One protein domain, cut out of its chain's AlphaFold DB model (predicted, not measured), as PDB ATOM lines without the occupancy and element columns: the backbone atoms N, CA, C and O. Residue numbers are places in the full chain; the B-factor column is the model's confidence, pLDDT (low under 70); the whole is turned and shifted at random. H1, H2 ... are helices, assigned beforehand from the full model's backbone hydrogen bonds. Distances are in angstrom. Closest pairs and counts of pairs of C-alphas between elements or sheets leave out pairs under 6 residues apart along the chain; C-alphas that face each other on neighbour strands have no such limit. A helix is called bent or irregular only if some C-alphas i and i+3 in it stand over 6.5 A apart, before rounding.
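Overview. This is residues 207 to 284 of the 295 residues of an uncharacterized protein of Armatimonadetes bacterium (UniProt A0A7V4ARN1). One long, bent helix, H4, makes the long axis; H1, H2 and H3 gather at its first arm, H4a, while residues 264 to 284 stick out as a free arm. H1 slants away from H4a, its residues 208 to 215 sticking out too. The printed part has 78 residues with four named helices, H1 to H4 in chain order, and no named strand: all helix. It is extended, with a radius of gyration of the C-alphas of 19.0 A and spans of 63 by 31 by 22 A.

Along the chain. Find C-alpha 208 at (-8.940, -28.464, 27.227); H1 runs from there to residue 223, 22.6 A. Next come H2, residues 226 to 232, and H3, residues 237 to 245, irregular, with C-alphas 238 and 241 9.0 A apart. H4, residues 247 to 282, was assigned as one helix by its hydrogen bonds but is bent: C-alphas 255 and 258 are 6.6 A apart. Its arms are H4a, residues 247 to 255, 12.1 A, and H4b, residues 258 to 282, 36.2 A, ending at C-alpha 282 (-7.195, 16.311, 21.565).

Arrangement. H1 touches H4a with residues 216 to 223 alone, opposite ways at a steep tilt of 57 degrees; look at the closest C-alphas, Gly 223 and Glu 248, 4.3 A. H2 touches H4a, closest at the C-alphas of Thr 232 and Leu 247, 6.4 A. H3 is close to H4a but not clearly touching, closest at the C-alphas of Asn 244 and Ile 250, 6.7 A. The arms H4a and H4b stand at a shallow tilt of 31 degrees. Every O i to N i+4 pair is within hydrogen-bond range in H1, H4a and H4b, against 2 of 3 in H2 and 0 of 5 in H3, where 4 of 6 O i to N i+3 pairs are.

Size, cuts and confidence. The C-alphas farthest apart, Asp 238 and Ser 284, are 63.5 A apart. The printed part has no cut, its three links are tight, and no printed residue is under 70 in pLDDT.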
ATOM      1  N   SER A 207      -4.248 -27.635  25.797       83.44
ATOM      2  CA  SER A 207      -5.243 -27.470  26.856       83.44
ATOM      3  C   SER A 207      -6.653 -27.910  26.433       83.44
ATOM      4  O   SER A 207      -6.946 -28.093  25.242       83.44
ATOM      5  N   VAL A 208      -7.528 -28.091  27.424       85.31
ATOM      6  CA  VAL A 208      -8.940 -28.464  27.227       85.31
ATOM      7  C   VAL A 208      -9.699 -27.326  26.537       85.31
ATOM      8  O   VAL A 208     -10.484 -27.566  25.621       85.31
ATOM      9  N   GLU A 209      -9.392 -26.078  26.886       84.69
ATOM     10  CA  GLU A 209     -10.006 -24.873  26.322       84.69
ATOM     11  C   GLU A 209      -9.731 -24.745  24.821       84.69
ATOM     12  O   GLU A 209     -10.648 -24.486  24.043       84.69
ATOM     13  N   ALA A 210      -8.489 -24.991  24.384       81.94
ATOM     14  CA  ALA A 210      -8.133 -24.962  22.964       81.94
ATOM     15  C   ALA A 210      -8.903 -26.023  22.157       81.94
ATOM     16  O   ALA A 210      -9.308 -25.775  21.021       81.94
ATOM     17  N   THR A 211      -9.154 -27.186  22.763       84.56
ATOM     18  CA  THR A 211      -9.931 -28.269  22.146       84.56
ATOM     19  C   THR A 211     -11.400 -27.880  21.997       84.56
ATOM     20  O   THR A 211     -11.974 -28.074  20.927       84.56
ATOM     21  N   ILE A 212     -11.993 -27.271  23.031       88.31
ATOM     22  CA  ILE A 212     -13.372 -26.762  22.981       88.31
ATOM     23  C   ILE A 212     -13.504 -25.694  21.889       88.31
ATOM     24  O   ILE A 212     -14.431 -25.756  21.084       88.31
ATOM     25  N   MET A 213     -12.554 -24.759  21.809       85.88
ATOM     26  CA  MET A 213     -12.545 -23.715  20.780       85.88
ATOM     27  C   MET A 213     -12.419 -24.291  19.367       85.88
ATOM     28  O   MET A 213     -13.156 -23.882  18.470       85.88
ATOM     29  N   MET A 214     -11.526 -25.263  19.163       84.50
ATOM     30  CA  MET A 214     -11.356 -25.918  17.866       84.50
ATOM     31  C   MET A 214     -12.605 -26.720  17.469       84.50
ATOM     32  O   MET A 214     -13.035 -26.641  16.319       84.50
ATOM     33  N   GLY A 215     -13.215 -27.439  18.415       89.12
ATOM     34  CA  GLY A 215     -14.473 -28.155  18.200       89.12
ATOM     35  C   GLY A 215     -15.623 -27.211  17.849       89.12
ATOM     36  O   GLY A 215     -16.321 -27.441  16.864       89.12
ATOM     37  N   ALA A 216     -15.775 -26.109  18.585       90.38
ATOM     38  CA  ALA A 216     -16.779 -25.088  18.297       90.38
ATOM     39  C   ALA A 216     -16.576 -24.469  16.904       90.38
ATOM     40  O   ALA A 216     -17.529 -24.372  16.135       90.38
ATOM     41  N   ALA A 217     -15.339 -24.116  16.543       87.25
ATOM     42  CA  ALA A 217     -15.020 -23.574  15.223       87.25
ATOM     43  C   ALA A 217     -15.328 -24.573  14.096       87.25
ATOM     44  O   ALA A 217     -15.924 -24.199  13.088       87.25
ATOM     45  N   PHE A 218     -14.973 -25.847  14.281       87.69
ATOM     46  CA  PHE A 218     -15.267 -26.908  13.321       87.69
ATOM     47  C   PHE A 218     -16.776 -27.103  13.116       87.69
ATOM     48  O   PHE A 218     -17.239 -27.141  11.975       87.69
ATOM     49  N   LEU A 219     -17.554 -27.160  14.202       92.06
ATOM     50  CA  LEU A 219     -19.015 -27.270  14.139       92.06
ATOM     51  C   LEU A 219     -19.649 -26.057  13.452       92.06
ATOM     52  O   LEU A 219     -20.528 -26.223  12.607       92.06
ATOM     53  N   VAL A 220     -19.178 -24.846  13.770       92.38
ATOM     54  CA  VAL A 220     -19.651 -23.622  13.119       92.38
ATOM     55  C   VAL A 220     -19.367 -23.672  11.621       92.38
ATOM     56  O   VAL A 220     -20.296 -23.469  10.844       92.38
ATOM     57  N   MET A 221     -18.134 -23.994  11.211       90.19
ATOM     58  CA  MET A 221     -17.756 -24.079   9.795       90.19
ATOM     59  C   MET A 221     -18.573 -25.130   9.038       90.19
ATOM     60  O   MET A 221     -19.036 -24.845   7.934       90.19
ATOM     61  N   LEU A 222     -18.806 -26.309   9.628       91.88
ATOM     62  CA  LEU A 222     -19.664 -27.328   9.021       91.88
ATOM     63  C   LEU A 222     -21.106 -26.838   8.853       91.88
ATOM     64  O   LEU A 222     -21.676 -27.007   7.780       91.88
ATOM     65  N   GLY A 223     -21.682 -26.188   9.864       91.81
ATOM     66  CA  GLY A 223     -23.052 -25.670   9.788       91.81
ATOM     67  C   GLY A 223     -23.256 -24.512   8.798       91.81
ATOM     68  O   GLY A 223     -24.399 -24.153   8.535       91.81
ATOM     69  N   GLN A 224     -22.184 -23.924   8.252       89.94
ATOM     70  CA  GLN A 224     -22.245 -22.833   7.262       89.94
ATOM     71  C   GLN A 224     -22.046 -23.311   5.813       89.94
ATOM     72  O   GLN A 224     -22.194 -22.518   4.884       89.94
ATOM     73  N   VAL A 225     -21.712 -24.588   5.594       90.56
ATOM     74  CA  VAL A 225     -21.518 -25.150   4.248       90.56
ATOM     75  C   VAL A 225     -22.630 -26.140   3.894       90.56
ATOM     76  O   VAL A 225     -23.048 -26.913   4.757       90.56
ATOM     77  N   PRO A 226     -23.077 -26.211   2.621       90.06
ATOM     78  CA  PRO A 226     -24.161 -27.111   2.212       90.06
ATOM     79  C   PRO A 226     -23.943 -28.582   2.596       90.06
ATOM     80  O   PRO A 226     -24.891 -29.287   2.927       90.06
ATOM     81  N   VAL A 227     -22.686 -29.041   2.601       90.81
ATOM     82  CA  VAL A 227     -22.327 -30.414   2.990       90.81
ATOM     83  C   VAL A 227     -22.680 -30.707   4.450       90.81
ATOM     84  O   VAL A 227     -23.200 -31.781   4.737       90.81
ATOM     85  N   GLY A 228     -22.451 -29.768   5.374       88.94
ATOM     86  CA  GLY A 228     -22.820 -29.966   6.778       88.94
ATOM     87  C   GLY A 228     -24.332 -30.023   6.972       88.94
ATOM     88  O   GLY A 228     -24.817 -30.851   7.740       88.94
ATOM     89  N   ILE A 229     -25.079 -29.249   6.180       87.94
ATOM     90  CA  ILE A 229     -26.546 -29.301   6.169       87.94
ATOM     91  C   ILE A 229     -27.045 -30.682   5.782       87.94
ATOM     92  O   ILE A 229     -27.889 -31.268   6.464       87.94
ATOM     93  N   TRP A 230     -26.483 -31.233   4.712       92.19
ATOM     94  CA  TRP A 230     -26.857 -32.552   4.227       92.19
ATOM     95  C   TRP A 230     -26.565 -33.667   5.244       92.19
ATOM     96  O   TRP A 230     -27.377 -34.575   5.408       92.19
ATOM     97  N   LEU A 231     -25.472 -33.569   6.010       92.31
ATOM     98  CA  LEU A 231     -25.141 -34.557   7.047       92.31
ATOM     99  C   LEU A 231     -26.199 -34.665   8.154       92.31
ATOM    100  O   LEU A 231     -26.348 -35.734   8.748       92.31
ATOM    101  N   THR A 232     -26.939 -33.588   8.434       91.31
ATOM    102  CA  THR A 232     -28.005 -33.581   9.452       91.31
ATOM    103  C   THR A 232     -29.409 -33.385   8.891       91.31
ATOM    104  O   THR A 232     -30.364 -33.253   9.654       91.31
ATOM    105  N   SER A 233     -29.579 -33.442   7.566       88.12
ATOM    106  CA  SER A 233     -30.881 -33.220   6.926       88.12
ATOM    107  C   SER A 233     -31.899 -34.324   7.212       88.12
ATOM    108  O   SER A 233     -33.094 -34.112   7.037       88.12
ATOM    109  N   TRP A 234     -31.439 -35.499   7.645       90.12
ATOM    110  CA  TRP A 234     -32.292 -36.609   8.071       90.12
ATOM    111  C   TRP A 234     -33.017 -36.331   9.399       90.12
ATOM    112  O   TRP A 234     -33.994 -37.011   9.706       90.12
ATOM    113  N   ILE A 235     -32.577 -35.326  10.169       90.06
ATOM    114  CA  ILE A 235     -33.261 -34.879  11.385       90.06
ATOM    115  C   ILE A 235     -34.482 -34.048  10.978       90.06
ATOM    116  O   ILE A 235     -34.366 -32.923  10.473       90.06
ATOM    117  N   GLN A 236     -35.663 -34.619  11.200       87.81
ATOM    118  CA  GLN A 236     -36.929 -34.015  10.797       87.81
ATOM    119  C   GLN A 236     -37.315 -32.837  11.716       87.81
ATOM    120  O   GLN A 236     -37.011 -32.867  12.912       87.81
ATOM    121  N   PRO A 237     -38.012 -31.811  11.188       84.31
ATOM    122  CA  PRO A 237     -38.502 -30.677  11.982       84.31
ATOM    123  C   PRO A 237     -39.414 -31.066  13.152       84.31
ATOM    124  O   PRO A 237     -39.389 -30.418  14.194       84.31
ATOM    125  N   ASP A 238     -40.167 -32.157  13.010       85.62
ATOM    126  CA  ASP A 238     -41.199 -32.559  13.973       85.62
ATOM    127  C   ASP A 238     -40.630 -33.230  15.234       85.62
ATOM    128  O   ASP A 238     -41.355 -33.502  16.189       85.62
ATOM    129  N   TRP A 239     -39.318 -33.482  15.280       87.12
ATOM    130  CA  TRP A 239     -38.656 -34.198  16.378       87.12
ATOM    131  C   TRP A 239     -38.350 -33.314  17.603       87.12
ATOM    132  O   TRP A 239     -37.549 -33.684  18.468       87.12
ATOM    133  N   GLY A 240     -38.974 -32.134  17.692       86.94
ATOM    134  CA  GLY A 240     -38.903 -31.238  18.844       86.94
ATOM    135  C   GLY A 240     -37.464 -30.897  19.237       86.94
ATOM    136  O   GLY A 240     -36.728 -30.284  18.470       86.94
ATOM    137  N   PHE A 241     -37.038 -31.313  20.436       86.62
ATOM    138  CA  PHE A 241     -35.696 -31.025  20.957       86.62
ATOM    139  C   PHE A 241     -34.560 -31.513  20.042       86.62
ATOM    140  O   PHE A 241     -33.548 -30.824  19.917       86.62
ATOM    141  N   LEU A 242     -34.719 -32.662  19.370       87.81
ATOM    142  CA  LEU A 242     -33.668 -33.236  18.518       87.81
ATOM    143  C   LEU A 242     -33.391 -32.391  17.270       87.81
ATOM    144  O   LEU A 242     -32.272 -32.413  16.762       87.81
ATOM    145  N   TYR A 243     -34.359 -31.590  16.816       88.88
ATOM    146  CA  TYR A 243     -34.158 -30.657  15.707       88.88
ATOM    147  C   TYR A 243     -33.052 -29.633  16.009       88.88
ATOM    148  O   TYR A 243     -32.302 -29.241  15.113       88.88
ATOM    149  N   ASN A 244     -32.867 -29.262  17.280       89.56
ATOM    150  CA  ASN A 244     -31.805 -28.341  17.697       89.56
ATOM    151  C   ASN A 244     -30.392 -28.908  17.480       89.56
ATOM    152  O   ASN A 244     -29.434 -28.141  17.473       89.56
ATOM    153  N   LEU A 245     -30.256 -30.227  17.292       89.75
ATOM    154  CA  LEU A 245     -28.972 -30.893  17.060       89.75
ATOM    155  C   LEU A 245     -28.522 -30.862  15.592       89.75
ATOM    156  O   LEU A 245     -27.427 -31.334  15.284       89.75
ATOM    157  N   ARG A 246     -29.328 -30.302  14.683       92.00
ATOM    158  CA  ARG A 246     -28.880 -30.025  13.313       92.00
ATOM    159  C   ARG A 246     -27.680 -29.086  13.330       92.00
ATOM    160  O   ARG A 246     -27.651 -28.129  14.108       92.00
ATOM    161  N   LEU A 247     -26.702 -29.340  12.463       92.31
ATOM    162  CA  LEU A 247     -25.443 -28.589  12.455       92.31
ATOM    163  C   LEU A 247     -25.673 -27.092  12.211       92.31
ATOM    164  O   LEU A 247     -25.021 -26.262  12.845       92.31
ATOM    165  N   GLU A 248     -26.649 -26.746  11.374       92.38
ATOM    166  CA  GLU A 248     -27.106 -25.368  11.153       92.38
ATOM    167  C   GLU A 248     -27.558 -24.711  12.460       92.38
ATOM    168  O   GLU A 248     -27.131 -23.606  12.777       92.38
ATOM    169  N   ASN A 249     -28.385 -25.404  13.247       92.81
ATOM    170  CA  ASN A 249     -28.962 -24.871  14.480       92.81
ATOM    171  C   ASN A 249     -27.899 -24.702  15.568       92.81
ATOM    172  O   ASN A 249     -27.866 -23.668  16.239       92.81
ATOM    173  N   ILE A 250     -26.983 -25.665  15.699       93.88
ATOM    174  CA  ILE A 250     -25.843 -25.568  16.620       93.88
ATOM    175  C   ILE A 250     -24.930 -24.403  16.215       93.88
ATOM    176  O   ILE A 250     -24.573 -23.582  17.061       93.88
ATOM    177  N   SER A 251     -24.580 -24.298  14.929       94.38
ATOM    178  CA  SER A 251     -23.746 -23.210  14.396       94.38
ATOM    179  C   SER A 251     -24.380 -21.844  14.675       94.38
ATOM    180  O   SER A 251     -23.735 -20.962  15.243       94.38
ATOM    181  N   GLN A 252     -25.673 -21.694  14.380       93.31
ATOM    182  CA  GLN A 252     -26.431 -20.474  14.661       93.31
ATOM    183  C   GLN A 252     -26.485 -20.172  16.164       93.31
ATOM    184  O   GLN A 252     -26.277 -19.027  16.564       93.31
ATOM    185  N   TRP A 253     -26.703 -21.171  17.023       94.06
ATOM    186  CA  TRP A 253     -26.708 -20.960  18.471       94.06
ATOM    187  C   TRP A 253     -25.356 -20.445  18.977       94.06
ATOM    188  O   TRP A 253     -25.331 -19.461  19.720       94.06
ATOM    189  N   ILE A 254     -24.241 -21.033  18.525       94.50
ATOM    190  CA  ILE A 254     -22.884 -20.571  18.862       94.50
ATOM    191  C   ILE A 254     -22.665 -19.129  18.369       94.50
ATOM    192  O   ILE A 254     -22.132 -18.294  19.102       94.50
ATOM    193  N   LEU A 255     -23.107 -18.804  17.154       92.44
ATOM    194  CA  LEU A 255     -22.927 -17.471  16.573       92.44
ATOM    195  C   LEU A 255     -23.760 -16.386  17.281       92.44
ATOM    196  O   LEU A 255     -23.247 -15.299  17.557       92.44
ATOM    197  N   TRP A 256     -25.018 -16.675  17.619       92.50
ATOM    198  CA  TRP A 256     -25.955 -15.681  18.161       92.50
ATOM    199  C   TRP A 256     -25.976 -15.577  19.684       92.50
ATOM    200  O   TRP A 256     -26.475 -14.581  20.208       92.50
ATOM    201  N   LYS A 257     -25.492 -16.589  20.412       92.69
ATOM    202  CA  LYS A 257     -25.476 -16.569  21.882       92.69
ATOM    203  C   LYS A 257     -24.081 -16.210  22.417       92.69
ATOM    204  O   LYS A 257     -23.901 -15.051  22.794       92.69
ATOM    205  N   PRO A 258     -23.077 -17.112  22.440       91.06
ATOM    206  CA  PRO A 258     -21.766 -16.785  22.996       91.06
ATOM    207  C   PRO A 258     -20.959 -15.830  22.108       91.06
ATOM    208  O   PRO A 258     -20.375 -14.881  22.629       91.06
ATOM    209  N   ASN A 259     -20.947 -16.015  20.782       91.50
ATOM    210  CA  ASN A 259     -20.179 -15.128  19.903       91.50
ATOM    211  C   ASN A 259     -20.749 -13.700  19.884       91.50
ATOM    212  O   ASN A 259     -19.976 -12.752  19.948       91.50
ATOM    213  N   ALA A 260     -22.074 -13.526  19.907       87.75
ATOM    214  CA  ALA A 260     -22.683 -12.198  20.017       87.75
ATOM    215  C   ALA A 260     -22.293 -11.471  21.320       87.75
ATOM    216  O   ALA A 260     -22.056 -10.264  21.309       87.75
ATOM    217  N   ALA A 261     -22.186 -12.186  22.447       89.75
ATOM    218  CA  ALA A 261     -21.707 -11.599  23.700       89.75
ATOM    219  C   ALA A 261     -20.232 -11.162  23.602       89.75
ATOM    220  O   ALA A 261     -19.887 -10.059  24.026       89.75
ATOM    221  N   ALA A 262     -19.381 -11.996  22.996       89.38
ATOM    222  CA  ALA A 262     -17.973 -11.672  22.769       89.38
ATOM    223  C   ALA A 262     -17.796 -10.482  21.811       89.38
ATOM    224  O   ALA A 262     -17.034  -9.565  22.114       89.38
ATOM    225  N   GLN A 263     -18.534 -10.458  20.697       88.56
ATOM    226  CA  GLN A 263     -18.530  -9.351  19.736       88.56
ATOM    227  C   GLN A 263     -18.907  -8.031  20.405       88.56
ATOM    228  O   GLN A 263     -18.160  -7.069  20.269       88.56
ATOM    229  N   ARG A 264     -19.967  -8.003  21.224       86.56
ATOM    230  CA  ARG A 264     -20.343  -6.799  21.989       86.56
ATOM    231  C   ARG A 264     -19.223  -6.317  22.912       86.56
ATOM    232  O   ARG A 264     -18.991  -5.117  23.017       86.56
ATOM    233  N   GLY A 265     -18.513  -7.235  23.570       90.06
ATOM    234  CA  GLY A 265     -17.357  -6.896  24.406       90.06
ATOM    235  C   GLY A 265     -16.190  -6.312  23.601       90.06
ATOM    236  O   GLY A 265     -15.592  -5.319  24.016       90.06
ATOM    237  N   ILE A 266     -15.894  -6.891  22.433       89.50
ATOM    238  CA  ILE A 266     -14.859  -6.399  21.512       89.50
ATOM    239  C   ILE A 266     -15.235  -5.019  20.972       89.50
ATOM    240  O   ILE A 266     -14.418  -4.105  21.032       89.50
ATOM    241  N   GLU A 267     -16.460  -4.849  20.482       81.50
ATOM    242  CA  GLU A 267     -16.976  -3.578  19.971       81.50
ATOM    243  C   GLU A 267     -16.914  -2.489  21.038       81.50
ATOM    244  O   GLU A 267     -16.405  -1.400  20.773       81.50
ATOM    245  N   PHE A 268     -17.341  -2.799  22.265       82.31
ATOM    246  CA  PHE A 268     -17.218  -1.883  23.394       82.31
ATOM    247  C   PHE A 268     -15.753  -1.514  23.665       82.31
ATOM    248  O   PHE A 268     -15.425  -0.335  23.799       82.31
ATOM    249  N   GLY A 269     -14.850  -2.499  23.689       84.62
ATOM    250  CA  GLY A 269     -13.417  -2.268  23.880       84.62
ATOM    251  C   GLY A 269     -12.796  -1.406  22.777       84.62
ATOM    252  O   GLY A 269     -12.026  -0.492  23.073       84.62
ATOM    253  N   ILE A 270     -13.165  -1.644  21.516       82.12
ATOM    254  CA  ILE A 270     -12.738  -0.834  20.368       82.12
ATOM    255  C   ILE A 270     -13.283   0.589  20.495       82.12
ATOM    256  O   ILE A 270     -12.522   1.538  20.318       82.12
ATOM    257  N   ALA A 271     -14.561   0.756  20.843       76.12
ATOM    258  CA  ALA A 271     -15.187   2.065  20.996       76.12
ATOM    259  C   ALA A 271     -14.521   2.888  22.110       76.12
ATOM    260  O   ALA A 271     -14.142   4.039  21.890       76.12
ATOM    261  N   VAL A 272     -14.301   2.285  23.283       82.38
ATOM    262  CA  VAL A 272     -13.603   2.934  24.405       82.38
ATOM    263  C   VAL A 272     -12.137   3.214  24.060       82.38
ATOM    264  O   VAL A 272     -11.631   4.294  24.364       82.38
ATOM    265  N   GLY A 273     -11.451   2.290  23.383       83.69
ATOM    266  CA  GLY A 273     -10.074   2.488  22.925       83.69
ATOM    267  C   GLY A 273      -9.945   3.633  21.916       83.69
ATOM    268  O   GLY A 273      -9.037   4.461  22.029       83.69
ATOM    269  N   ALA A 274     -10.880   3.730  20.970       78.81
ATOM    270  CA  ALA A 274     -10.953   4.819  20.002       78.81
ATOM    271  C   ALA A 274     -11.256   6.163  20.681       78.81
ATOM    272  O   ALA A 274     -10.595   7.156  20.381       78.81
ATOM    273  N   LEU A 275     -12.185   6.187  21.644       80.19
ATOM    274  CA  LEU A 275     -12.475   7.349  22.491       80.19
ATOM    275  C   LEU A 275     -11.230   7.829  23.245       80.19
ATOM    276  O   LEU A 275     -10.887   9.011  23.193       80.19
ATOM    277  N   ALA A 276     -10.524   6.913  23.908       82.62
ATOM    278  CA  ALA A 276      -9.311   7.223  24.654       82.62
ATOM    279  C   ALA A 276      -8.199   7.758  23.739       82.62
ATOM    280  O   ALA A 276      -7.526   8.727  24.089       82.62
ATOM    281  N   MET A 277      -8.025   7.172  22.548       82.38
ATOM    282  CA  MET A 277      -7.069   7.659  21.551       82.38
ATOM    283  C   MET A 277      -7.460   9.045  21.023       82.38
ATOM    284  O   MET A 277      -6.611   9.932  20.959       82.38
ATOM    285  N   GLY A 278      -8.741   9.270  20.720       79.50
ATOM    286  CA  GLY A 278      -9.261  10.576  20.321       79.50
ATOM    287  C   GLY A 278      -8.987  11.644  21.379       79.50
ATOM    288  O   GLY A 278      -8.395  12.677  21.067       79.50
ATOM    289  N   LEU A 279      -9.307  11.358  22.643       81.44
ATOM    290  CA  LEU A 279      -9.046  12.260  23.764       81.44
ATOM    291  C   LEU A 279      -7.548  12.521  23.956       81.44
ATOM    292  O   LEU A 279      -7.138  13.667  24.130       81.44
ATOM    293  N   ARG A 280      -6.712  11.478  23.874       81.12
ATOM    294  CA  ARG A 280      -5.249  11.607  23.954       81.12
ATOM    295  C   ARG A 280      -4.722  12.576  22.902       81.12
ATOM    296  O   ARG A 280      -3.844  13.386  23.196       81.12
ATOM    297  N   ILE A 281      -5.255  12.493  21.690       77.94
ATOM    298  CA  ILE A 281      -4.870  13.369  20.596       77.94
ATOM    299  C   ILE A 281      -5.377  14.803  20.827       77.94
ATOM    300  O   ILE A 281      -4.612  15.745  20.632       77.94
ATOM    301  N   TRP A 282      -6.621  14.984  21.278       77.00
ATOM    302  CA  TRP A 282      -7.195  16.311  21.565       77.00
ATOM    303  C   TRP A 282      -6.432  17.042  22.662       77.00
ATOM    304  O   TRP A 282      -6.166  18.235  22.555       77.00
ATOM    305  N   LEU A 283      -6.034  16.305  23.694       81.69
ATOM    306  CA  LEU A 283      -5.222  16.815  24.790       81.69
ATOM    307  C   LEU A 283      -3.730  16.915  24.429       81.69
ATOM    308  O   LEU A 283      -2.917  17.250  25.287       81.69
ATOM    309  N   SER A 284      -3.343  16.612  23.182       72.94
ATOM    310  CA  SER A 284      -1.952  16.614  22.709       72.94
ATOM    311  C   SER A 284      -0.998  15.776  23.584       72.94
ATOM    312  O   SER A 284       0.192  16.071  23.702       72.94
TER     313      SER A 284